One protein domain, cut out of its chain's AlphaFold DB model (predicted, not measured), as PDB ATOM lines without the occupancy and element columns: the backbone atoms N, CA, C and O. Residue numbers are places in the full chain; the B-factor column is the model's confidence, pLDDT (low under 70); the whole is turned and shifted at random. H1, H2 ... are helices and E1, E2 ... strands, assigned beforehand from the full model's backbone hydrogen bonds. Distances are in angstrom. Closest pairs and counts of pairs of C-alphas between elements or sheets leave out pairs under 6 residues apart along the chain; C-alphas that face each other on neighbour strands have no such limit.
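Overview. This is residues 10 to 195 of the 196 residues of an uncharacterized protein of Phellinidium pouzarii (UniProt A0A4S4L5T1). With little regular structure, long loops wind round a core where H2 and H3 cross; two small antiparallel sheets, E1-E4 and E2-E3, cover H3 away from H2. The 186 printed residues run H1, H2, H3, E1, E2, E3, E4, H4, mixed in class, with 64 in named elements. The whole is compact, radius of gyration of the C-alphas 17.5 A, spanning 48 by 41 by 34 A.

Arrangement. Find H1, residues 31 to 34, apart from H2, residues 59 to 80. Residues 62 to 70 of H2 alone touch H3, residues 94 to 105; the closest C-alphas, His 63 and Ala 99, are 5.4 A apart, at a steep tilt of 67 degrees. E1, residues 114 to 116, pairs antiparallel with E4, residues 151 to 154: N 114 and O 154 are 2.9 A apart. E2, residues 119 to 124, and E3, residues 135 to 142, form a hairpin, with N 121 and O 139 at 2.9 A. H4, residues 189 to 193, is near H2. Every O i to N i+4 pair is within hydrogen-bond range in H3 and H4, 17 of 18 in H2; H1 is too short.

Along the chain. Find C-alpha 59 at (174.518, 148.352, 150.793); H2 runs 31.0 A. E3, 17.0 A, bends by 68 degrees at residue 138. H4 ends at C-alpha 193, (196.959, 150.641, 172.720).

Size, cuts and confidence. The printed part has no cut; E4 to H4 is a long link. Look for pLDDT under 70 at residues 162 and 189 to 195.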
ATOM      1  N   CYS A  10     181.514 138.812 162.702       89.44
ATOM      2  CA  CYS A  10     181.897 139.886 161.792       89.44
ATOM      3  C   CYS A  10     181.867 139.463 160.311       89.44
ATOM      4  O   CYS A  10     181.729 140.314 159.435       89.44
ATOM      5  N   LEU A  11     181.936 138.155 160.029       93.62
ATOM      6  CA  LEU A  11     181.871 137.569 158.685       93.62
ATOM      7  C   LEU A  11     180.488 136.985 158.357       93.62
ATOM      8  O   LEU A  11     180.355 136.235 157.387       93.62
ATOM      9  N   SER A  12     179.474 137.271 159.173       94.25
ATOM     10  CA  SER A  12     178.127 136.734 158.973       94.25
ATOM     11  C   SER A  12     177.430 137.313 157.736       94.25
ATOM     12  O   SER A  12     177.954 138.192 157.042       94.25
ATOM     13  N   GLU A  13     176.269 136.733 157.434       95.75
ATOM     14  CA  GLU A  13     175.378 137.157 156.359       95.75
ATOM     15  C   GLU A  13     175.030 138.649 156.450       95.75
ATOM     16  O   GLU A  13     174.949 139.225 157.537       95.75
ATOM     17  N   TRP A  14     174.808 139.260 155.290       96.50
ATOM     18  CA  TRP A  14     174.198 140.576 155.194       96.50
ATOM     19  C   TRP A  14     172.682 140.424 155.109       96.50
ATOM     20  O   TRP A  14     172.166 139.753 154.216       96.50
ATOM     21  N   TYR A  15     171.971 141.091 156.011       95.75
ATOM     22  CA  TYR A  15     170.525 141.223 155.925       95.75
ATOM     23  C   TYR A  15     170.156 142.638 155.498       95.75
ATOM     24  O   TYR A  15     170.728 143.608 156.007       95.75
ATOM     25  N   SER A  16     169.173 142.758 154.607       94.19
ATOM     26  CA  SER A  16     168.563 144.048 154.288       94.19
ATOM     27  C   SER A  16     167.909 144.665 155.537       94.19
ATOM     28  O   SER A  16     167.654 143.947 156.513       94.19
ATOM     29  N   PRO A  17     167.630 145.982 155.554       95.62
ATOM     30  CA  PRO A  17     166.953 146.605 156.682       95.62
ATOM     31  C   PRO A  17     165.657 145.870 157.033       95.62
ATOM     32  O   PRO A  17     164.864 145.530 156.159       95.62
ATOM     33  N   VAL A  18     165.459 145.597 158.318       95.25
ATOM     34  CA  VAL A  18     164.268 144.890 158.781       95.25
ATOM     35  C   VAL A  18     163.046 145.799 158.692       95.25
ATOM     36  O   VAL A  18     163.109 146.977 159.055       95.25
ATOM     37  N   GLN A  19     161.917 145.244 158.257       93.94
ATOM     38  CA  GLN A  19     160.655 145.964 158.253       93.94
ATOM     39  C   GLN A  19     160.265 146.330 159.699       93.94
ATOM     40  O   GLN A  19     160.291 145.455 160.579       93.94
ATOM     41  N   PRO A  20     159.863 147.587 159.975       92.31
ATOM     42  CA  PRO A  20     159.432 148.002 161.303       92.31
ATOM     43  C   PRO A  20     158.378 147.064 161.900       92.31
ATOM     44  O   PRO A  20     157.471 146.617 161.202       92.31
ATOM     45  N   GLU A  21     158.500 146.792 163.201       92.62
ATOM     46  CA  GLU A  21     157.546 145.989 163.988       92.62
ATOM     47  C   GLU A  21     157.431 144.506 163.584       92.62
ATOM     48  O   GLU A  21     156.548 143.811 164.078       92.62
ATOM     49  N   THR A  22     158.330 143.992 162.735       95.44
ATOM     50  CA  THR A  22     158.324 142.570 162.325       95.44
ATOM     51  C   THR A  22     159.327 141.686 163.066       95.44
ATOM     52  O   THR A  22     159.353 140.473 162.865       95.44
ATOM     53  N   GLY A  23     160.163 142.284 163.916       96.12
ATOM     54  CA  GLY A  23     161.185 141.590 164.690       96.12
ATOM     55  C   GLY A  23     162.591 142.051 164.338       96.12
ATOM     56  O   GLY A  23     162.803 143.138 163.805       96.12
ATOM     57  N   LEU A  24     163.556 141.196 164.649       96.81
ATOM     58  CA  LEU A  24     164.969 141.342 164.342       96.81
ATOM     59  C   LEU A  24     165.429 140.178 163.462       96.81
ATOM     60  O   LEU A  24     164.908 139.064 163.559       96.81
ATOM     61  N   HIS A  25     166.457 140.404 162.651       97.12
ATOM     62  CA  HIS A  25     167.142 139.334 161.930       97.12
ATOM     63  C   HIS A  25     167.787 138.335 162.899       97.12
ATOM     64  O   HIS A  25     168.150 138.691 164.033       97.12
ATOM     65  N   PRO A  26     167.924 137.060 162.494       94.50
ATOM     66  CA  PRO A  26     168.489 136.042 163.359       94.50
ATOM     67  C   PRO A  26     169.975 136.307 163.610       94.50
ATOM     68  O   PRO A  26     170.715 136.770 162.742       94.50
ATOM     69  N   ARG A  27     170.434 135.935 164.805       91.88
ATOM     70  CA  ARG A  27     171.859 135.848 165.126       91.88
ATOM     71  C   ARG A  27     172.278 134.379 165.076       91.88
ATOM     72  O   ARG A  27     171.575 133.551 165.659       91.88
ATOM     73  N   PRO A  28     173.380 134.020 164.398       92.56
ATOM     74  CA  PRO A  28     173.809 132.632 164.368       92.56
ATOM     75  C   PRO A  28     174.333 132.203 165.745       92.56
ATOM     76  O   PRO A  28     174.677 133.026 166.597       92.56
ATOM     77  N   ALA A  29     174.370 130.890 165.956       92.06
ATOM     78  CA  ALA A  29     174.809 130.292 167.210       92.06
ATOM     79  C   ALA A  29     176.288 130.599 167.506       92.06
ATOM     80  O   ALA A  29     177.092 130.809 166.594       92.06
ATOM     81  N   SER A  30     176.663 130.597 168.788       91.12
ATOM     82  CA  SER A  30     178.045 130.871 169.188       91.12
ATOM     83  C   SER A  30     178.987 129.728 168.791       91.12
ATOM     84  O   SER A  30     178.566 128.582 168.633       91.12
ATOM     85  N   ALA A  31     180.297 129.994 168.717       91.81
ATOM     86  CA  ALA A  31     181.301 128.946 168.494       91.81
ATOM     87  C   ALA A  31     181.187 127.795 169.516       91.81
ATOM     88  O   ALA A  31     181.376 126.628 169.174       91.81
ATOM     89  N   ARG A  32     180.833 128.119 170.770       92.31
ATOM     90  CA  ARG A  32     180.607 127.139 171.842       92.31
ATOM     91  C   ARG A  32     179.428 126.222 171.528       92.31
ATOM     92  O   ARG A  32     179.551 125.018 171.722       92.31
ATOM     93  N   ASP A  33     178.332 126.776 171.027       93.25
ATOM     94  CA  ASP A  33     177.145 125.999 170.663       93.25
ATOM     95  C   ASP A  33     177.418 125.148 169.415       93.25
ATOM     96  O   ASP A  33     177.073 123.969 169.365       93.25
ATOM     97  N   LEU A  34     178.120 125.714 168.426       93.31
ATOM     98  CA  LEU A  34     178.478 125.023 167.185       93.31
ATOM     99  C   LEU A  34     179.460 123.861 167.405       93.31
ATOM    100  O   LEU A  34     179.412 122.880 166.662       93.31
ATOM    101  N   LYS A  35     180.304 123.914 168.446       93.25
ATOM    102  CA  LYS A  35     181.216 122.816 168.824       93.25
ATOM    103  C   LYS A  35     180.489 121.489 169.037       93.25
ATOM    104  O   LYS A  35     181.061 120.438 168.752       93.25
ATOM    105  N   ALA A  36     179.247 121.531 169.525       95.31
ATOM    106  CA  ALA A  36     178.432 120.337 169.736       95.31
ATOM    107  C   ALA A  36     178.132 119.584 168.425       95.31
ATOM    108  O   ALA A  36     177.900 118.378 168.454       95.31
ATOM    109  N   TYR A  37     178.178 120.282 167.286       95.62
ATOM    110  CA  TYR A  37     177.925 119.732 165.953       95.62
ATOM    111  C   TYR A  37     179.213 119.532 165.144       95.62
ATOM    112  O   TYR A  37     179.304 118.598 164.349       95.62
ATOM    113  N   PHE A  38     180.228 120.378 165.364       94.25
ATOM    114  CA  PHE A  38     181.480 120.379 164.605       94.25
ATOM    115  C   PHE A  38     182.695 120.347 165.534       94.25
ATOM    116  O   PHE A  38     183.133 121.365 166.078       94.25
ATOM    117  N   ALA A  39     183.293 119.164 165.685       93.00
ATOM    118  CA  ALA A  39     184.415 118.939 166.597       93.00
ATOM    119  C   ALA A  39     185.683 119.749 166.256       93.00
ATOM    120  O   ALA A  39     186.553 119.891 167.112       93.00
ATOM    121  N   GLN A  40     185.799 120.285 165.042       92.25
ATOM    122  CA  GLN A  40     186.930 121.084 164.564       92.25
ATOM    123  C   GLN A  40     186.859 122.555 164.976       92.25
ATOM    124  O   GLN A  40     187.868 123.241 164.884       92.25
ATOM    125  N   ILE A  41     185.702 123.053 165.417       90.62
ATOM    126  CA  ILE A  41     185.605 124.428 165.918       90.62
ATOM    127  C   ILE A  41     186.363 124.505 167.239       90.62
ATOM    128  O   ILE A  41     186.217 123.620 168.076       90.62
ATOM    129  N   ASP A  42     187.162 125.535 167.471       90.50
ATOM    130  CA  ASP A  42     187.751 125.802 168.782       90.50
ATOM    131  C   ASP A  42     187.174 127.110 169.348       90.50
ATOM    132  O   ASP A  42     187.565 128.195 168.916       90.50
ATOM    133  N   PRO A  43     186.247 127.035 170.325       89.69
ATOM    134  CA  PRO A  43     185.649 128.223 170.931       89.69
ATOM    135  C   PRO A  43     186.647 129.112 171.684       89.69
ATOM    136  O   PRO A  43     186.304 130.244 172.008       89.69
ATOM    137  N   ALA A  44     187.835 128.600 172.020       89.31
ATOM    138  CA  ALA A  44     188.889 129.365 172.678       89.31
ATOM    139  C   ALA A  44     189.894 129.963 171.682       89.31
ATOM    140  O   ALA A  44     190.622 130.884 172.050       89.31
ATOM    141  N   ALA A  45     189.933 129.474 170.437       87.31
ATOM    142  CA  ALA A  45     190.847 129.986 169.422       87.31
ATOM    143  C   ALA A  45     190.463 131.392 168.956       87.31
ATOM    144  O   ALA A  45     191.340 132.193 168.670       87.31
ATOM    145  N   TRP A  46     189.174 131.727 168.891       89.38
ATOM    146  CA  TRP A  46     188.741 133.055 168.461       89.38
ATOM    147  C   TRP A  46     187.415 133.447 169.102       89.38
ATOM    148  O   TRP A  46     186.492 132.636 169.185       89.38
ATOM    149  N   ILE A  47     187.313 134.706 169.517       89.62
ATOM    150  CA  ILE A  47     186.089 135.306 170.051       89.62
ATOM    151  C   ILE A  47     185.644 136.375 169.061       89.62
ATOM    152  O   ILE A  47     186.472 137.138 168.570       89.62
ATOM    153  N   SER A  48     184.344 136.432 168.761       91.94
ATOM    154  CA  SER A  48     183.815 137.410 167.808       91.94
ATOM    155  C   SER A  48     184.138 138.838 168.245       91.94
ATOM    156  O   SER A  48     183.766 139.258 169.342       91.94
ATOM    157  N   ILE A  49     184.818 139.572 167.369       93.94
ATOM    158  CA  ILE A  49     185.302 140.935 167.637       93.94
ATOM    159  C   ILE A  49     184.320 142.014 167.186       93.94
ATOM    160  O   ILE A  49     184.487 143.180 167.537       93.94
ATOM    161  N   TRP A  50     183.304 141.643 166.404       94.81
ATOM    162  CA  TRP A  50     182.291 142.564 165.909       94.81
ATOM    163  C   TRP A  50     180.939 141.872 165.755       94.81
ATOM    164  O   TRP A  50     180.868 140.733 165.295       94.81
ATOM    165  N   TYR A  51     179.867 142.585 166.092       95.62
ATOM    166  CA  TYR A  51     178.491 142.113 165.944       95.62
ATOM    167  C   TYR A  51     177.735 143.029 164.973       95.62
ATOM    168  O   TYR A  51     177.559 144.212 165.275       95.62
ATOM    169  N   PRO A  52     177.306 142.540 163.795       95.81
ATOM    170  CA  PRO A  52     176.404 143.297 162.932       95.81
ATOM    171  C   PRO A  52     175.071 143.568 163.637       95.81
ATOM    172  O   PRO A  52     174.635 142.778 164.485       95.81
ATOM    173  N   SER A  53     174.423 144.679 163.285       95.94
ATOM    174  CA  SER A  53     173.076 144.980 163.774       95.94
ATOM    175  C   SER A  53     172.088 143.938 163.261       95.94
ATOM    176  O   SER A  53     172.087 143.580 162.083       95.94
ATOM    177  N   ARG A  54     171.188 143.484 164.134       96.62
ATOM    178  CA  ARG A  54     170.070 142.617 163.747       96.62
ATOM    179  C   ARG A  54     168.932 143.390 163.078       96.62
ATOM    180  O   ARG A  54     167.952 142.782 162.665       96.62
ATOM    181  N   LYS A  55     169.040 144.714 162.951       96.62
ATOM    182  CA  LYS A  55     168.102 145.535 162.174       96.62
ATOM    183  C   LYS A  55     168.443 145.582 160.686       96.62
ATOM    184  O   LYS A  55     167.716 146.222 159.935       96.62
ATOM    185  N   GLY A  56     169.504 144.894 160.266       95.38
ATOM    186  CA  GLY A  56     169.957 144.873 158.881       95.38
ATOM    187  C   GLY A  56     170.736 146.124 158.493       95.38
ATOM    188  O   GLY A  56     170.911 147.052 159.284       95.38
ATOM    189  N   GLU A  57     171.242 146.121 157.266       95.94
ATOM    190  CA  GLU A  57     172.170 147.126 156.752       95.94
ATOM    191  C   GLU A  57     171.766 147.507 155.321       95.94
ATOM    192  O   GLU A  57     171.376 146.656 154.521       95.94
ATOM    193  N   SER A  58     171.889 148.779 154.949       94.06
ATOM    194  CA  SER A  58     171.938 149.171 153.538       94.06
ATOM    195  C   SER A  58     173.214 148.632 152.870       94.06
ATOM    196  O   SER A  58     174.145 148.189 153.546       94.06
ATOM    197  N   VAL A  59     173.293 148.713 151.535       93.31
ATOM    198  CA  VAL A  59     174.518 148.352 150.793       93.31
ATOM    199  C   VAL A  59     175.719 149.193 151.250       93.31
ATOM    200  O   VAL A  59     176.813 148.669 151.427       93.31
ATOM    201  N   GLU A  60     175.521 150.486 151.497       93.38
ATOM    202  CA  GLU A  60     176.570 151.367 152.028       93.38
ATOM    203  C   GLU A  60     176.998 150.940 153.442       93.38
ATOM    204  O   GLU A  60     178.184 150.795 153.718       93.38
ATOM    205  N   GLN A  61     176.036 150.622 154.313       95.31
ATOM    206  CA  GLN A  61     176.316 150.231 155.696       95.31
ATOM    207  C   GLN A  61     177.083 148.905 155.807       95.31
ATOM    208  O   GLN A  61     177.951 148.788 156.669       95.31
ATOM    209  N   VAL A  62     176.818 147.915 154.942       96.00
ATOM    210  CA  VAL A  62     177.616 146.674 154.933       96.00
ATOM    211  C   VAL A  62     179.054 146.932 154.480       96.00
ATOM    212  O   VAL A  62     179.983 146.327 155.019       96.00
ATOM    213  N   HIS A  63     179.261 147.859 153.542       96.19
ATOM    214  CA  HIS A  63     180.596 148.306 153.153       96.19
ATOM    215  C   HIS A  63     181.320 148.993 154.318       96.19
ATOM    216  O   HIS A  63     182.416 148.565 154.682       96.19
ATOM    217  N   ASP A  64     180.673 149.955 154.978       95.56
ATOM    218  CA  ASP A  64     181.223 150.644 156.152       95.56
ATOM    219  C   ASP A  64     181.576 149.669 157.282       95.56
ATOM    220  O   ASP A  64     182.672 149.729 157.856       95.56
ATOM    221  N   ARG A  65     180.673 148.719 157.578       95.56
ATOM    222  CA  ARG A  65     180.921 147.654 158.554       95.56
ATOM    223  C   ARG A  65     182.177 146.885 158.188       95.56
ATOM    224  O   ARG A  65     183.042 146.704 159.040       95.56
ATOM    225  N   VAL A  66     182.269 146.386 156.957       96.75
ATOM    226  CA  VAL A  66     183.395 145.545 156.544       96.75
ATOM    227  C   VAL A  66     184.708 146.327 156.555       96.75
ATOM    228  O   VAL A  66     185.720 145.786 157.004       96.75
ATOM    229  N   GLY A  67     184.693 147.602 156.162       95.19
ATOM    230  CA  GLY A  67     185.849 148.489 156.273       95.19
ATOM    231  C   GLY A  67     186.360 148.601 157.714       95.19
ATOM    232  O   GLY A  67     187.553 148.405 157.959       95.19
ATOM    233  N   GLY A  68     185.463 148.841 158.679       94.00
ATOM    234  CA  GLY A  68     185.811 148.884 160.105       94.00
ATOM    235  C   GLY A  68     186.256 147.525 160.661       94.00
ATOM    236  O   GLY A  68     187.260 147.432 161.372       94.00
ATOM    237  N   VAL A  69     185.560 146.449 160.286       94.94
ATOM    238  CA  VAL A  69     185.902 145.072 160.673       94.94
ATOM    239  C   VAL A  69     187.307 144.708 160.215       94.94
ATOM    240  O   VAL A  69     188.055 144.146 161.006       94.94
ATOM    241  N   LEU A  70     187.697 145.025 158.978       94.81
ATOM    242  CA  LEU A  70     189.003 144.642 158.438       94.81
ATOM    243  C   LEU A  70     190.171 145.244 159.220       94.81
ATOM    244  O   LEU A  70     191.167 144.553 159.435       94.81
ATOM    245  N   GLU A  71     190.063 146.497 159.661       91.62
ATOM    246  CA  GLU A  71     191.110 147.154 160.455       91.62
ATOM    247  C   GLU A  71     191.319 146.453 161.803       91.62
ATOM    248  O   GLU A  71     192.455 146.161 162.204       91.62
ATOM    249  N   ILE A  72     190.219 146.115 162.478       92.75
ATOM    250  CA  ILE A  72     190.247 145.447 163.782       92.75
ATOM    251  C   ILE A  72     190.672 143.986 163.628       92.75
ATOM    252  O   ILE A  72     191.557 143.524 164.348       92.75
ATOM    253  N   LEU A  73     190.089 143.273 162.664       92.50
ATOM    254  CA  LEU A  73     190.364 141.870 162.372       92.50
ATOM    255  C   LEU A  73     191.836 141.660 162.030       92.50
ATOM    256  O   LEU A  73     192.480 140.801 162.630       92.50
ATOM    257  N   HIS A  74     192.386 142.478 161.126       90.50
ATOM    258  CA  HIS A  74     193.805 142.428 160.770       90.50
ATOM    259  C   HIS A  74     194.686 142.631 162.004       90.50
ATOM    260  O   HIS A  74     195.543 141.797 162.295       90.50
ATOM    261  N   SER A  75     194.405 143.670 162.793       89.50
ATOM    262  CA  SER A  75     195.156 143.967 164.012       89.50
ATOM    263  C   SER A  75     195.073 142.840 165.047       89.50
ATOM    264  O   SER A  75     196.065 142.538 165.709       89.50
ATOM    265  N   CYS A  76     193.907 142.219 165.244       90.81
ATOM    266  CA  CYS A  76     193.741 141.106 166.182       90.81
ATOM    267  C   CYS A  76     194.474 139.842 165.710       90.81
ATOM    268  O   CYS A  76     195.167 139.216 166.510       90.81
ATOM    269  N   ILE A  77     194.394 139.511 164.418       90.00
ATOM    270  CA  ILE A  77     195.093 138.364 163.826       90.00
ATOM    271  C   ILE A  77     196.610 138.509 163.979       90.00
ATOM    272  O   ILE A  77     197.256 137.591 164.482       90.00
ATOM    273  N   GLU A  78     197.186 139.649 163.580       88.38
ATOM    274  CA  GLU A  78     198.641 139.870 163.651       88.38
ATOM    275  C   GLU A  78     199.158 139.812 165.091       88.38
ATOM    276  O   GLU A  78     200.273 139.353 165.328       88.38
ATOM    277  N   ARG A  79     198.348 140.246 166.066       86.62
ATOM    278  CA  ARG A  79     198.689 140.171 167.493       86.62
ATOM    279  C   ARG A  79     198.614 138.744 168.026       86.62
ATOM    280  O   ARG A  79     199.550 138.288 168.675       86.62
ATOM    281  N   GLN A  80     197.515 138.040 167.768       89.00
ATOM    282  CA  GLN A  80     197.275 136.712 168.334       89.00
ATOM    283  C   GLN A  80     198.133 135.622 167.676       89.00
ATOM    284  O   GLN A  80     198.585 134.697 168.351       89.00
ATOM    285  N   TYR A  81     198.399 135.752 166.376       88.62
ATOM    286  CA  TYR A  81     199.075 134.739 165.565       88.62
ATOM    287  C   TYR A  81     200.374 135.243 164.928       88.62
ATOM    288  O   TYR A  81     200.808 134.723 163.895       88.62
ATOM    289  N   SER A  82     201.010 136.249 165.539       87.56
ATOM    290  CA  SER A  82     202.239 136.868 165.032       87.56
ATOM    291  C   SER A  82     203.296 135.826 164.659       87.56
ATOM    292  O   SER A  82     203.699 135.002 165.481       87.56
ATOM    293  N   GLY A  83     203.728 135.835 163.396       84.38
ATOM    294  CA  GLY A  83     204.741 134.915 162.874       84.38
ATOM    295  C   GLY A  83     204.296 133.456 162.694       84.38
ATOM    296  O   GLY A  83     205.093 132.654 162.206       84.38
ATOM    297  N   GLN A  84     203.052 133.101 163.034       89.81
ATOM    298  CA  GLN A  84     202.547 131.722 162.966       89.81
ATOM    299  C   GLN A  84     201.872 131.411 161.627       89.81
ATOM    300  O   GLN A  84     202.148 130.380 161.009       89.81
ATOM    301  N   HIS A  85     201.010 132.308 161.143       89.19
ATOM    302  CA  HIS A  85     200.231 132.089 159.924       89.19
ATOM    303  C   HIS A  85     200.618 133.083 158.828       89.19
ATOM    304  O   HIS A  85     200.740 134.279 159.058       89.19
ATOM    305  N   LYS A  86     200.800 132.578 157.601       90.00
ATOM    306  CA  LYS A  86     201.087 133.398 156.402       90.00
ATOM    307  C   LYS A  86     199.898 133.515 155.449       90.00
ATOM    308  O   LYS A  86     199.965 134.245 154.465       90.00
ATOM    309  N   ARG A  87     198.860 132.709 155.673       92.38
ATOM    310  CA  ARG A  87     197.662 132.596 154.838       92.38
ATOM    311  C   ARG A  87     196.480 132.311 155.743       92.38
ATOM    312  O   ARG A  87     196.617 131.532 156.683       92.38
ATOM    313  N   ILE A  88     195.354 132.927 155.426       92.81
ATOM    314  CA  ILE A  88     194.118 132.849 156.198       92.81
ATOM    315  C   ILE A  88     192.994 132.588 155.206       92.81
ATOM    316  O   ILE A  88     193.015 133.119 154.095       92.81
ATOM    317  N   LEU A  89     192.051 131.737 155.595       95.62
ATOM    318  CA  LEU A  89     190.845 131.463 154.831       95.62
ATOM    319  C   LEU A  89     189.656 132.039 155.593       95.62
ATOM    320  O   LEU A  89     189.418 131.661 156.737       95.62
ATOM    321  N   PHE A  90     188.903 132.912 154.933       96.25
ATOM    322  CA  PHE A  90     187.589 133.332 155.398       96.25
ATOM    323  C   PHE A  90     186.520 132.570 154.623       96.25
ATOM    324  O   PHE A  90     186.588 132.465 153.399       96.25
ATOM    325  N   VAL A  91     185.537 132.041 155.348       96.88
ATOM    326  CA  VAL A  91     184.340 131.412 154.785       96.88
ATOM    327  C   VAL A  91     183.163 132.282 155.197       96.88
ATOM    328  O   VAL A  91     182.974 132.536 156.382       96.88
ATOM    329  N   SER A  92     182.430 132.804 154.218       97.38
ATOM    330  CA  SER A  92     181.391 133.812 154.435       97.38
ATOM    331  C   SER A  92     180.349 133.756 153.309       97.38
ATOM    332  O   SER A  92     180.379 132.860 152.464       97.38
ATOM    333  N   HIS A  93     179.415 134.700 153.325       97.19
ATOM    334  CA  HIS A  93     178.271 134.808 152.427       97.19
ATOM    335  C   HIS A  93     178.550 135.773 151.269       97.19
ATOM    336  O   HIS A  93     179.474 136.582 151.346       97.19
ATOM    337  N   ALA A  94     177.757 135.705 150.196       97.25
ATOM    338  CA  ALA A  94     178.037 136.420 148.947       97.25
ATOM    339  C   ALA A  94     178.240 137.933 149.145       97.25
ATOM    340  O   ALA A  94     179.289 138.455 148.773       97.25
ATOM    341  N   ALA A  95     177.295 138.620 149.793       97.12
ATOM    342  CA  ALA A  95     177.370 140.064 150.027       97.12
ATOM    343  C   ALA A  95     178.593 140.465 150.868       97.12
ATOM    344  O   ALA A  95     179.355 141.352 150.480       97.12
ATOM    345  N   THR A  96     178.842 139.760 151.976       97.81
ATOM    346  CA  THR A  96     180.007 140.009 152.837       97.81
ATOM    347  C   THR A  96     181.325 139.719 152.106       97.81
ATOM    348  O   THR A  96     182.274 140.487 152.241       97.81
ATOM    349  N   VAL A  97     181.400 138.676 151.266       98.25
ATOM    350  CA  VAL A  97     182.577 138.394 150.419       98.25
ATOM    351  C   VAL A  97     182.802 139.497 149.384       98.25
ATOM    352  O   VAL A  97     183.953 139.882 149.160       98.25
ATOM    353  N   ILE A  98     181.742 140.028 148.767       98.44
ATOM    354  CA  ILE A  98     181.856 141.148 147.824       98.44
ATOM    355  C   ILE A  98     182.403 142.381 148.539       98.44
ATOM    356  O   ILE A  98     183.396 142.950 148.085       98.44
ATOM    357  N   ALA A  99     181.814 142.747 149.680       98.00
ATOM    358  CA  ALA A  99     182.266 143.878 150.481       98.00
ATOM    359  C   ALA A  99     183.729 143.712 150.928       98.00
ATOM    360  O   ALA A  99     184.541 144.601 150.686       98.00
ATOM    361  N   LEU A 100     184.108 142.540 151.455       98.00
ATOM    362  CA  LEU A 100     185.493 142.230 151.838       98.00
ATOM    363  C   LEU A 100     186.454 142.395 150.664       98.00
ATOM    364  O   LEU A 100     187.522 142.985 150.807       98.00
ATOM    365  N   THR A 101     186.083 141.869 149.498       98.38
ATOM    366  CA  THR A 101     186.936 141.912 148.310       98.38
ATOM    367  C   THR A 101     187.140 143.349 147.836       98.38
ATOM    368  O   THR A 101     188.278 143.748 147.589       98.38
ATOM    369  N   ARG A 102     186.063 144.136 147.762       98.19
ATOM    370  CA  ARG A 102     186.097 145.552 147.377       98.19
ATOM    371  C   ARG A 102     186.965 146.383 148.325       98.19
ATOM    372  O   ARG A 102     187.864 147.080 147.860       98.19
ATOM    373  N   GLU A 103     186.796 146.221 149.639       97.62
ATOM    374  CA  GLU A 103     187.607 146.912 150.654       97.62
ATOM    375  C   GLU A 103     189.096 146.534 150.581       97.62
ATOM    376  O   GLU A 103     189.978 147.395 150.583       97.62
ATOM    377  N   LEU A 104     189.411 145.237 150.482       97.44
ATOM    378  CA  LEU A 104     190.799 144.753 150.438       97.44
ATOM    379  C   LEU A 104     191.532 145.200 149.166       97.44
ATOM    380  O   LEU A 104     192.742 145.458 149.205       97.44
ATOM    381  N   LEU A 105     190.814 145.309 148.047       97.44
ATOM    382  CA  LEU A 105     191.344 145.815 146.780       97.44
ATOM    383  C   LEU A 105     191.350 147.346 146.701       97.44
ATOM    384  O   LEU A 105     192.183 147.899 145.981       97.44
ATOM    385  N   GLY A 106     190.520 148.022 147.501       96.31
ATOM    386  CA  GLY A 106     190.348 149.475 147.470       96.31
ATOM    387  C   GLY A 106     189.568 149.933 146.239       96.31
ATOM    388  O   GLY A 106     189.861 150.991 145.690       96.31
ATOM    389  N   ASP A 107     188.632 149.102 145.782       96.56
ATOM    390  CA  ASP A 107     187.808 149.318 144.596       96.56
ATOM    391  C   ASP A 107     186.351 148.996 144.946       96.56
ATOM    392  O   ASP A 107     185.930 147.839 144.905       96.56
ATOM    393  N   HIS A 108     185.595 150.021 145.349       92.25
ATOM    394  CA  HIS A 108     184.188 149.881 145.745       92.25
ATOM    395  C   HIS A 108     183.257 149.625 144.551       92.25
ATOM    396  O   HIS A 108     182.176 149.065 144.737       92.25
ATOM    397  N   ASP A 109     183.693 149.968 143.337       92.62
ATOM    398  CA  ASP A 109     182.901 149.864 142.109       92.62
ATOM    399  C   ASP A 109     183.149 148.550 141.353       92.62
ATOM    400  O   ASP A 109     182.500 148.281 140.339       92.62
ATOM    401  N   LEU A 110     184.055 147.697 141.850       96.62
ATOM    402  CA  LEU A 110     184.340 146.393 141.261       96.62
ATOM    403  C   LEU A 110     183.046 145.591 141.072       96.62
ATOM    404  O   LEU A 110     182.388 145.185 142.040       96.62
ATOM    405  N   SER A 111     182.704 145.317 139.813       95.38
ATOM    406  CA  SER A 111     181.635 144.385 139.462       95.38
ATOM    407  C   SER A 111     182.088 142.969 139.812       95.38
ATOM    408  O   SER A 111     183.068 142.459 139.264       95.38
ATOM    409  N   LEU A 112     181.411 142.357 140.782       96.88
ATOM    410  CA  LEU A 112     181.773 141.057 141.324       96.88
ATOM    411  C   LEU A 112     180.513 140.281 141.684       96.88
ATOM    412  O   LEU A 112     179.708 140.737 142.492       96.88
ATOM    413  N   ARG A 113     180.411 139.076 141.130       97.12
ATOM    414  CA  ARG A 113     179.370 138.104 141.459       97.12
ATOM    415  C   ARG A 113     180.007 136.917 142.161       97.12
ATOM    416  O   ARG A 113     181.008 136.384 141.683       97.12
ATOM    417  N   VAL A 114     179.459 136.522 143.306       98.25
ATOM    418  CA  VAL A 114     180.018 135.462 144.157       98.25
ATOM    419  C   VAL A 114     179.113 134.241 144.106       98.25
ATOM    420  O   VAL A 114     177.991 134.269 144.602       98.25
ATOM    421  N   GLY A 115     179.612 133.167 143.495       97.56
ATOM    422  CA  GLY A 115     178.939 131.868 143.440       97.56
ATOM    423  C   GLY A 115     179.128 131.032 144.701       97.56
ATOM    424  O   GLY A 115     180.100 131.201 145.445       97.56
ATOM    425  N   CYS A 116     178.225 130.075 144.903       97.06
ATOM    426  CA  CYS A 116     178.329 129.080 145.967       97.06
ATOM    427  C   CYS A 116     179.659 128.315 145.865       97.06
ATOM    428  O   CYS A 116     180.029 127.856 144.783       97.06
ATOM    429  N   CYS A 117     180.379 128.204 146.986       97.19
ATOM    430  CA  CYS A 117     181.714 127.599 147.077       97.19
ATOM    431  C   CYS A 117     182.764 128.192 146.120       97.19
ATOM    432  O   CYS A 117     183.796 127.571 145.885       97.19
ATOM    433  N   SER A 118     182.544 129.390 145.573       98.06
ATOM    434  CA  SER A 118     183.567 130.069 144.781       98.06
ATOM    435  C   SER A 118     184.739 130.540 145.652       98.06
ATOM    436  O   SER A 118     184.600 130.737 146.861       98.06
ATOM    437  N   LEU A 119     185.916 130.708 145.041       98.19
ATOM    438  CA  LEU A 119     187.141 131.087 145.746       98.19
ATOM    439  C   LEU A 119     187.719 132.406 145.221       98.19
ATOM    440  O   LEU A 119     188.141 132.505 144.065       98.19
ATOM    441  N   THR A 120     187.822 133.391 146.110       98.44
ATOM    442  CA  THR A 120     188.611 134.610 145.901       98.44
ATOM    443  C   THR A 120     189.980 134.437 146.555       98.44
ATOM    444  O   THR A 120     190.078 134.082 147.728       98.44
ATOM    445  N   VAL A 121     191.053 134.686 145.801       98.38
ATOM    446  CA  VAL A 121     192.437 134.604 146.285       98.38
ATOM    447  C   VAL A 121     193.087 135.964 146.124       98.38
ATOM    448  O   VAL A 121     193.216 136.460 145.004       98.38
ATOM    449  N   LEU A 122     193.529 136.541 147.237       98.00
ATOM    450  CA  LEU A 122     194.175 137.847 147.285       98.00
ATOM    451  C   LEU A 122     195.626 137.712 147.762       98.00
ATOM    452  O   LEU A 122     195.950 136.851 148.581       98.00
ATOM    453  N   LYS A 123     196.502 138.578 147.253       96.69
ATOM    454  CA  LYS A 123     197.901 138.692 147.676       96.69
ATOM    455  C   LYS A 123     198.161 140.109 148.179       96.69
ATOM    456  O   LYS A 123     197.820 141.073 147.498       96.69
ATOM    457  N   ARG A 124     198.774 140.232 149.358       94.19
ATOM    458  CA  ARG A 124     199.171 141.528 149.924       94.19
ATOM    459  C   ARG A 124     200.290 142.158 149.084       94.19
ATOM    460  O   ARG A 124     201.154 141.439 148.582       94.19
ATOM    461  N   LYS A 125     200.253 143.481 148.925       94.38
ATOM    462  CA  LYS A 125     201.333 144.298 148.344       94.38
ATOM    463  C   LYS A 125     202.481 144.395 149.365       94.38
ATOM    464  O   LYS A 125     202.210 144.459 150.563       94.38
ATOM    465  N   ASP A 126     203.735 144.386 148.915       83.06
ATOM    466  CA  ASP A 126     204.925 144.213 149.775       83.06
ATOM    467  C   ASP A 126     205.239 145.440 150.676       83.06
ATOM    468  O   ASP A 126     206.126 145.404 151.525       83.06
ATOM    469  N   ASP A 127     204.471 146.518 150.529       76.81
ATOM    470  CA  ASP A 127     204.802 147.874 150.965       76.81
ATOM    471  C   ASP A 127     203.599 148.628 151.581       76.81
ATOM    472  O   ASP A 127     203.617 149.850 151.744       76.81
ATOM    473  N   ARG A 128     202.549 147.899 151.989       76.62
ATOM    474  CA  ARG A 128     201.328 148.471 152.591       76.62
ATOM    475  C   ARG A 128     201.132 148.040 154.047       76.62
ATOM    476  O   ARG A 128     201.026 146.849 154.348       76.62
ATOM    477  N   LYS A 129     201.069 149.027 154.949       74.06
ATOM    478  CA  LYS A 129     200.807 148.825 156.389       74.06
ATOM    479  C   LYS A 129     199.317 148.757 156.714       74.06
ATOM    480  O   LYS A 129     198.930 148.034 157.621       74.06
ATOM    481  N   ASP A 130     198.511 149.491 155.964       86.38
ATOM    482  CA  ASP A 130     197.058 149.423 155.992       86.38
ATOM    483  C   ASP A 130     196.544 148.093 155.420       86.38
ATOM    484  O   ASP A 130     197.277 147.341 154.771       86.38
ATOM    485  N   VAL A 131     195.281 147.781 155.719       92.06
ATOM    486  CA  VAL A 131     194.593 146.577 155.228       92.06
ATOM    487  C   VAL A 131     193.718 146.878 154.007       92.06
ATOM    488  O   VAL A 131     193.680 146.086 153.064       92.06
ATOM    489  N   LYS A 132     193.063 148.044 153.987       94.62
ATOM    490  CA  LYS A 132     192.180 148.480 152.899       94.62
ATOM    491  C   LYS A 132     193.006 148.900 151.687       94.62
ATOM    492  O   LYS A 132     194.002 149.607 151.816       94.62
ATOM    493  N   GLY A 133     192.647 148.422 150.500       95.56
ATOM    494  CA  GLY A 133     193.415 148.655 149.272       95.56
ATOM    495  C   GLY A 133     194.826 148.055 149.246       95.56
ATOM    496  O   GLY A 133     195.610 148.345 148.331       95.56
ATOM    497  N   ALA A 134     195.180 147.233 150.235       95.81
ATOM    498  CA  ALA A 134     196.523 146.689 150.407       95.81
ATOM    499  C   ALA A 134     196.760 145.386 149.632       95.81
ATOM    500  O   ALA A 134     197.863 144.836 149.678       95.81
ATOM    501  N   TYR A 135     195.757 144.898 148.904       96.88
ATOM    502  CA  TYR A 135     195.815 143.627 148.195       96.88
ATOM    503  C   TYR A 135     195.679 143.805 146.682       96.88
ATOM    504  O   TYR A 135     195.177 144.810 146.178       96.88
ATOM    505  N   ILE A 136     196.176 142.811 145.952       97.31
ATOM    506  CA  ILE A 136     195.855 142.544 144.550       97.31
ATOM    507  C   ILE A 136     195.131 141.202 144.470       97.31
ATOM    508  O   ILE A 136     195.361 140.317 145.300       97.31
ATOM    509  N   HIS A 137     194.275 141.025 143.470       97.44
ATOM    510  CA  HIS A 137     193.616 139.745 143.253       97.44
ATOM    511  C   HIS A 137     194.483 138.814 142.404       97.44
ATOM    512  O   HIS A 137     195.161 139.230 141.470       97.44
ATOM    513  N   VAL A 138     194.442 137.531 142.745       98.00
ATOM    514  CA  VAL A 138     194.969 136.419 141.942       98.00
ATOM    515  C   VAL A 138     193.808 135.672 141.290       98.00
ATOM    516  O   VAL A 138     193.898 135.281 140.131       98.00
ATOM    517  N   LYS A 139     192.711 135.492 142.035       97.62
ATOM    518  CA  LYS A 139     191.435 134.948 141.557       97.62
ATOM    519  C   LYS A 139     190.289 135.717 142.204       97.62
ATOM    520  O   LYS A 139     190.379 136.045 143.384       97.62
ATOM    521  N   LEU A 140     189.217 135.955 141.459       98.06
ATOM    522  CA  LEU A 140     187.989 136.578 141.954       98.06
ATOM    523  C   LEU A 140     186.839 135.594 141.763       98.06
ATOM    524  O   LEU A 140     186.624 135.158 140.635       98.06
ATOM    525  N   ALA A 141     186.160 135.220 142.855       97.44
ATOM    526  CA  ALA A 141     184.982 134.345 142.850       97.44
ATOM    527  C   ALA A 141     185.101 133.124 141.905       97.44
ATOM    528  O   ALA A 141     184.172 132.759 141.187       97.44
ATOM    529  N   SER A 142     186.266 132.470 141.892       97.50
ATOM    530  CA  SER A 142     186.569 131.408 140.934       97.50
ATOM    531  C   SER A 142     185.883 130.095 141.309       97.50
ATOM    532  O   SER A 142     186.101 129.556 142.396       97.50
ATOM    533  N   GLY A 143     185.103 129.547 140.377       96.81
ATOM    534  CA  GLY A 143     184.515 128.207 140.457       96.81
ATOM    535  C   GLY A 143     185.300 127.129 139.703       96.81
ATOM    536  O   GLY A 143     184.781 126.039 139.535       96.81
ATOM    537  N   GLU A 144     186.526 127.398 139.234       96.88
ATOM    538  CA  GLU A 144     187.309 126.468 138.383       96.88
ATOM    539  C   GLU A 144     187.565 125.094 139.017       96.88
ATOM    540  O   GLU A 144     187.842 124.121 138.324       96.88
ATOM    541  N   HIS A 145     187.523 125.026 140.346       96.19
ATOM    542  CA  HIS A 145     187.733 123.800 141.108       96.19
ATOM    543  C   HIS A 145     186.448 122.972 141.276       96.19
ATOM    544  O   HIS A 145     186.503 121.868 141.813       96.19
ATOM    545  N   LEU A 146     185.300 123.506 140.854       96.81
ATOM    546  CA  LEU A 146     183.997 122.858 140.933       96.81
ATOM    547  C   LEU A 146     183.685 122.200 139.589       96.81
ATOM    548  O   LEU A 146     183.832 122.824 138.541       96.81
ATOM    549  N   GLU A 147     183.199 120.960 139.620       95.94
ATOM    550  CA  GLU A 147     182.893 120.167 138.417       95.94
ATOM    551  C   GLU A 147     181.950 120.893 137.443       95.94
ATOM    552  O   GLU A 147     182.132 120.829 136.231       95.94
ATOM    553  N   GLN A 148     180.967 121.621 137.979       94.75
ATOM    554  CA  GLN A 148     179.964 122.360 137.205       94.75
ATOM    555  C   GLN A 148     180.255 123.868 137.130       94.75
ATOM    556  O   GLN A 148     179.420 124.635 136.658       94.75
ATOM    557  N   GLY A 149     181.424 124.307 137.604       93.19
ATOM    558  CA  GLY A 149     181.729 125.722 137.784       93.19
ATOM    559  C   GLY A 149     180.953 126.370 138.936       93.19
ATOM    560  O   GLY A 149     180.347 125.701 139.776       93.19
ATOM    561  N   ALA A 150     181.003 127.702 138.995       92.38
ATOM    562  CA  ALA A 150     180.259 128.475 139.984       92.38
ATOM    563  C   ALA A 150     178.752 128.422 139.684       92.38
ATOM    564  O   ALA A 150     178.333 128.538 138.535       92.38
ATOM    565  N   SER A 151     177.936 128.277 140.726       93.62
ATOM    566  CA  SER A 151     176.475 128.274 140.621       93.62
ATOM    567  C   SER A 151     175.859 129.214 141.650       93.62
ATOM    568  O   SER A 151     176.486 129.515 142.669       93.62
ATOM    569  N   ARG A 152     174.616 129.647 141.390       93.56
ATOM    570  CA  ARG A 152     173.855 130.558 142.265       93.56
ATOM    571  C   ARG A 152     174.662 131.809 142.621       93.56
ATOM    572  O   ARG A 152     174.749 132.175 143.790       93.56
ATOM    573  N   ASP A 153     175.319 132.388 141.624       94.69
ATOM    574  CA  ASP A 153     176.075 133.611 141.808       94.69
ATOM    575  C   ASP A 153     175.148 134.781 142.108       94.69
ATOM    576  O   ASP A 153     174.025 134.869 141.611       94.69
ATOM    577  N   TRP A 154     175.636 135.665 142.962       97.06
ATOM    578  CA  TRP A 154     174.890 136.814 143.437       97.06
ATOM    579  C   TRP A 154     175.806 138.032 143.467       97.06
ATOM    580  O   TRP A 154     176.979 137.907 143.834       97.06
ATOM    581  N   GLY A 155     175.278 139.187 143.076       95.94
ATOM    582  CA  GLY A 155     175.936 140.489 143.152       95.94
ATOM    583  C   GLY A 155     175.015 141.548 143.762       95.94
ATOM    584  O   GLY A 155     173.801 141.366 143.822       95.94
ATOM    585  N   PHE A 156     175.575 142.682 144.198       93.38
ATOM    586  CA  PHE A 156     174.766 143.784 144.741       93.38
ATOM    587  C   PHE A 156     173.786 144.373 143.711       93.38
ATOM    588  O   PHE A 156     172.794 144.986 144.091       93.38
ATOM    589  N   GLU A 157     174.023 144.156 142.416       89.62
ATOM    590  CA  GLU A 157     173.084 144.472 141.339       89.62
ATOM    591  C   GLU A 157     171.786 143.645 141.375       89.62
ATOM    592  O   GLU A 157     170.792 144.058 140.781       89.62
ATOM    593  N   ASP A 158     171.771 142.512 142.085       88.50
ATOM    594  CA  ASP A 158     170.585 141.668 142.260       88.50
ATOM    595  C   ASP A 158     169.703 142.141 143.431       88.50
ATOM    596  O   ASP A 158     168.618 141.597 143.662       88.50
ATOM    597  N   VAL A 159     170.154 143.143 144.196       86.62
ATOM    598  CA  VAL A 159     169.376 143.731 145.288       86.62
ATOM    599  C   VAL A 159     168.159 144.449 144.719       86.62
ATOM    600  O   VAL A 159     168.267 145.328 143.863       86.62
ATOM    601  N   VAL A 160     166.978 144.128 145.246       79.56
ATOM    602  CA  VAL A 160     165.758 144.843 144.879       79.56
ATOM    603  C   VAL A 160     165.780 146.216 145.544       79.56
ATOM    604  O   VAL A 160     165.706 146.331 146.768       79.56
ATOM    605  N   ILE A 161     165.876 147.263 144.728       79.75
ATOM    606  CA  ILE A 161     165.835 148.654 145.177       79.75
ATOM    607  C   ILE A 161     164.468 149.245 144.833       79.75
ATOM    608  O   ILE A 161     164.053 149.250 143.673       79.75
ATOM    609  N   LYS A 162     163.778 149.787 145.837       68.94
ATOM    610  CA  LYS A 162     162.532 150.543 145.687       68.94
ATOM    611  C   LYS A 162     162.712 151.926 146.306       68.94
ATOM    612  O   LYS A 162     163.198 152.045 147.424       68.94
ATOM    613  N   ASP A 163     162.359 152.974 145.562       72.94
ATOM    614  CA  ASP A 163     162.493 154.373 146.001       72.94
ATOM    615  C   ASP A 163     163.918 154.733 146.483       72.94
ATOM    616  O   ASP A 163     164.109 155.499 147.427       72.94
ATOM    617  N   GLY A 164     164.938 154.148 145.839       71.06
ATOM    618  CA  GLY A 164     166.351 154.364 146.172       71.06
ATOM    619  C   GLY A 164     166.833 153.654 147.441       71.06
ATOM    620  O   GLY A 164     167.960 153.887 147.866       71.06
ATOM    621  N   LYS A 165     166.011 152.788 148.046       75.38
ATOM    622  CA  LYS A 165     166.359 151.991 149.226       75.38
ATOM    623  C   LYS A 165     166.256 150.502 148.932       75.38
ATOM    624  O   LYS A 165     165.443 150.078 148.114       75.38
ATOM    625  N   VAL A 166     167.075 149.719 149.622       80.50
ATOM    626  CA  VAL A 166     166.945 148.259 149.636       80.50
ATOM    627  C   VAL A 166     165.555 147.908 150.167       80.50
ATOM    628  O   VAL A 166     165.125 148.488 151.165       80.50
ATOM    629  N   VAL A 167     164.843 147.013 149.478       84.50
ATOM    630  CA  VAL A 167     163.562 146.490 149.966       84.50
ATOM    631  C   VAL A 167     163.782 145.807 151.311       84.50
ATOM    632  O   VAL A 167     164.712 145.021 151.458       84.50
ATOM    633  N   GLU A 168     162.935 146.151 152.276       90.50
ATOM    634  CA  GLU A 168     163.005 145.630 153.637       90.50
ATOM    635  C   GLU A 168     162.580 144.158 153.694       90.50
ATOM    636  O   GLU A 168     161.641 143.748 153.005       90.50
ATOM    637  N   ASP A 169     163.231 143.392 154.566       90.62
ATOM    638  CA  ASP A 169     162.870 142.008 154.869       90.62
ATOM    639  C   ASP A 169     162.129 141.906 156.208       90.62
ATOM    640  O   ASP A 169     162.346 142.684 157.138       90.62
ATOM    641  N   VAL A 170     161.255 140.908 156.328       93.31
ATOM    642  CA  VAL A 170     160.536 140.616 157.575       93.31
ATOM    643  C   VAL A 170     161.506 139.985 158.579       93.31
ATOM    644  O   VAL A 170     162.221 139.037 158.247       93.31
ATOM    645  N   GLY A 171     161.518 140.499 159.808       94.19
ATOM    646  CA  GLY A 171     162.297 139.946 160.915       94.19
ATOM    647  C   GLY A 171     161.750 138.612 161.432       94.19
ATOM    648  O   GLY A 171     160.779 138.057 160.918       94.19
ATOM    649  N   VAL A 172     162.381 138.074 162.479       95.19
ATOM    650  CA  VAL A 172     161.900 136.857 163.146       95.19
ATOM    651  C   VAL A 172     160.725 137.209 164.070       95.19
ATOM    652  O   VAL A 172     160.937 137.944 165.041       95.19
ATOM    653  N   PRO A 173     159.514 136.657 163.851       95.25
ATOM    654  CA  PRO A 173     158.369 136.945 164.711       95.25
ATOM    655  C   PRO A 173     158.629 136.561 166.171       95.25
ATOM    656  O   PRO A 173     159.197 135.503 166.452       95.25
ATOM    657  N   GLY A 174     158.180 137.402 167.100       94.69
ATOM    658  CA  GLY A 174     158.393 137.238 168.541       94.69
ATOM    659  C   GLY A 174     159.677 137.885 169.069       94.69
ATOM    660  O   GLY A 174     159.907 137.860 170.277       94.69
ATOM    661  N   THR A 175     160.503 138.468 168.193       94.75
ATOM    662  CA  THR A 175     161.742 139.173 168.571       94.75
ATOM    663  C   THR A 175     161.608 140.699 168.521       94.75
ATOM    664  O   THR A 175     162.591 141.417 168.661       94.75
ATOM    665  N   GLU A 176     160.392 141.225 168.349       95.31
ATOM    666  CA  GLU A 176     160.106 142.659 168.180       95.31
ATOM    667  C   GLU A 176     160.538 143.495 169.391       95.31
ATOM    668  O   GLU A 176     160.865 144.670 169.249       95.31
ATOM    669  N   GLN A 177     160.516 142.885 170.578       93.31
ATOM    670  CA  GLN A 177     160.877 143.518 171.849       93.31
ATOM    671  C   GLN A 177     162.292 143.149 172.317       93.31
ATOM    672  O   GLN A 177     162.694 143.544 173.410       93.31
ATOM    673  N   GLU A 178     163.038 142.361 171.538       94.81
ATOM    674  CA  GLU A 178     164.421 142.039 171.875       94.81
ATOM    675  C   GLU A 178     165.333 143.248 171.656       94.81
ATOM    676  O   GLU A 178     165.152 144.051 170.738       94.81
ATOM    677  N   GLU A 179     166.366 143.356 172.486       94.00
ATOM    678  CA  GLU A 179     167.405 144.356 172.280       94.00
ATOM    679  C   GLU A 179     168.344 143.936 171.143       94.00
ATOM    680  O   GLU A 179     168.830 142.801 171.073       94.00
ATOM    681  N   ASP A 180     168.660 144.886 170.264       94.56
ATOM    682  CA  ASP A 180     169.710 144.730 169.261       94.56
ATOM    683  C   ASP A 180     171.084 144.955 169.910       94.56
ATOM    684  O   ASP A 180     171.711 146.001 169.751       94.56
ATOM    685  N   TYR A 181     171.512 143.993 170.731       92.69
ATOM    686  CA  TYR A 181     172.772 144.037 171.473       92.69
ATOM    687  C   TYR A 181     173.395 142.632 171.613       92.69
ATOM    688  O   TYR A 181     172.666 141.637 171.673       92.69
ATOM    689  N   PRO A 182     174.734 142.491 171.665       93.62
ATOM    690  CA  PRO A 182     175.748 143.494 171.315       93.62
ATOM    691  C   PRO A 182     175.734 143.866 169.830       93.62
ATOM    692  O   PRO A 182     175.253 143.088 169.005       93.62
ATOM    693  N   ILE A 183     176.266 145.052 169.516       94.88
ATOM    694  CA  ILE A 183     176.479 145.574 168.157       94.88
ATOM    695  C   ILE A 183     177.828 146.296 168.067       94.88
ATOM    696  O   ILE A 183     178.324 146.822 169.065       94.88
ATOM    697  N   GLY A 184     178.410 146.343 166.871       94.81
ATOM    698  CA  GLY A 184     179.667 147.041 166.598       94.81
ATOM    699  C   GLY A 184     180.907 146.301 167.103       94.81
ATOM    700  O   GLY A 184     180.859 145.098 167.381       94.81
ATOM    701  N   SER A 185     182.020 147.029 167.222       94.31
ATOM    702  CA  SER A 185     183.280 146.514 167.772       94.31
ATOM    703  C   SER A 185     183.132 146.117 169.239       94.31
ATOM    704  O   SER A 185     182.607 146.878 170.048       94.31
ATOM    705  N   GLN A 186     183.654 144.942 169.582       93.56
ATOM    706  CA  GLN A 186     183.801 144.467 170.961       93.56
ATOM    707  C   GLN A 186     185.238 144.595 171.474       93.56
ATOM    708  O   GLN A 186     185.532 144.217 172.603       93.56
ATOM    709  N   VAL A 187     186.142 145.111 170.640       88.75
ATOM    710  CA  VAL A 187     187.523 145.397 171.020       88.75
ATOM    711  C   VAL A 187     187.569 146.833 171.524       88.75
ATOM    712  O   VAL A 187     187.219 147.760 170.793       88.75
ATOM    713  N   HIS A 188     187.981 147.020 172.775       77.62
ATOM    714  CA  HIS A 188     188.110 148.346 173.375       77.62
ATOM    715  C   HIS A 188     189.454 148.996 173.004       77.62
ATOM    716  O   HIS A 188     190.476 148.313 172.941       77.62
ATOM    717  N   ASP A 189     189.489 150.323 172.844       60.88
ATOM    718  CA  ASP A 189     190.691 151.088 172.449       60.88
ATOM    719  C   ASP A 189     191.916 150.823 173.344       60.88
ATOM    720  O   ASP A 189     193.055 150.791 172.877       60.88
ATOM    721  N   ASN A 190     191.702 150.550 174.633       49.47
ATOM    722  CA  ASN A 190     192.785 150.209 175.557       49.47
ATOM    723  C   ASN A 190     193.446 148.862 175.229       49.47
ATOM    724  O   ASN A 190     194.624 148.687 175.511       49.47
ATOM    725  N   GLU A 191     192.739 147.921 174.604       53.38
ATOM    726  CA  GLU A 191     193.331 146.669 174.119       53.38
ATOM    727  C   GLU A 191     194.075 146.862 172.795       53.38
ATOM    728  O   GLU A 191     194.971 146.079 172.476       53.38
ATOM    729  N   VAL A 192     193.731 147.911 172.039       47.19
ATOM    730  CA  VAL A 192     194.453 148.360 170.840       47.19
ATOM    731  C   VAL A 192     195.770 149.040 171.228       47.19
ATOM    732  O   VAL A 192     196.793 148.723 170.633       47.19
ATOM    733  N   ILE A 193     195.775 149.884 172.267       38.56
ATOM    734  CA  ILE A 193     196.959 150.641 172.720       38.56
ATOM    735  C   ILE A 193     197.854 149.838 173.682       38.56
ATOM    736  O   ILE A 193     199.071 149.892 173.557       38.56
ATOM    737  N   ALA A 194     197.306 149.052 174.618       38.12
ATOM    738  CA  ALA A 194     198.098 148.316 175.621       38.12
ATOM    739  C   ALA A 194     198.779 147.038 175.086       38.12
ATOM    740  O   ALA A 194     199.309 146.242 175.865       38.12
ATOM    741  N   ARG A 195     198.728 146.804 173.770       45.41
ATOM    742  CA  ARG A 195     199.350 145.659 173.084       45.41
ATOM    743  C   ARG A 195     200.112 146.067 171.809       45.41
ATOM    744  O   ARG A 195     200.408 145.192 170.994       45.41
TER     745      ARG A 195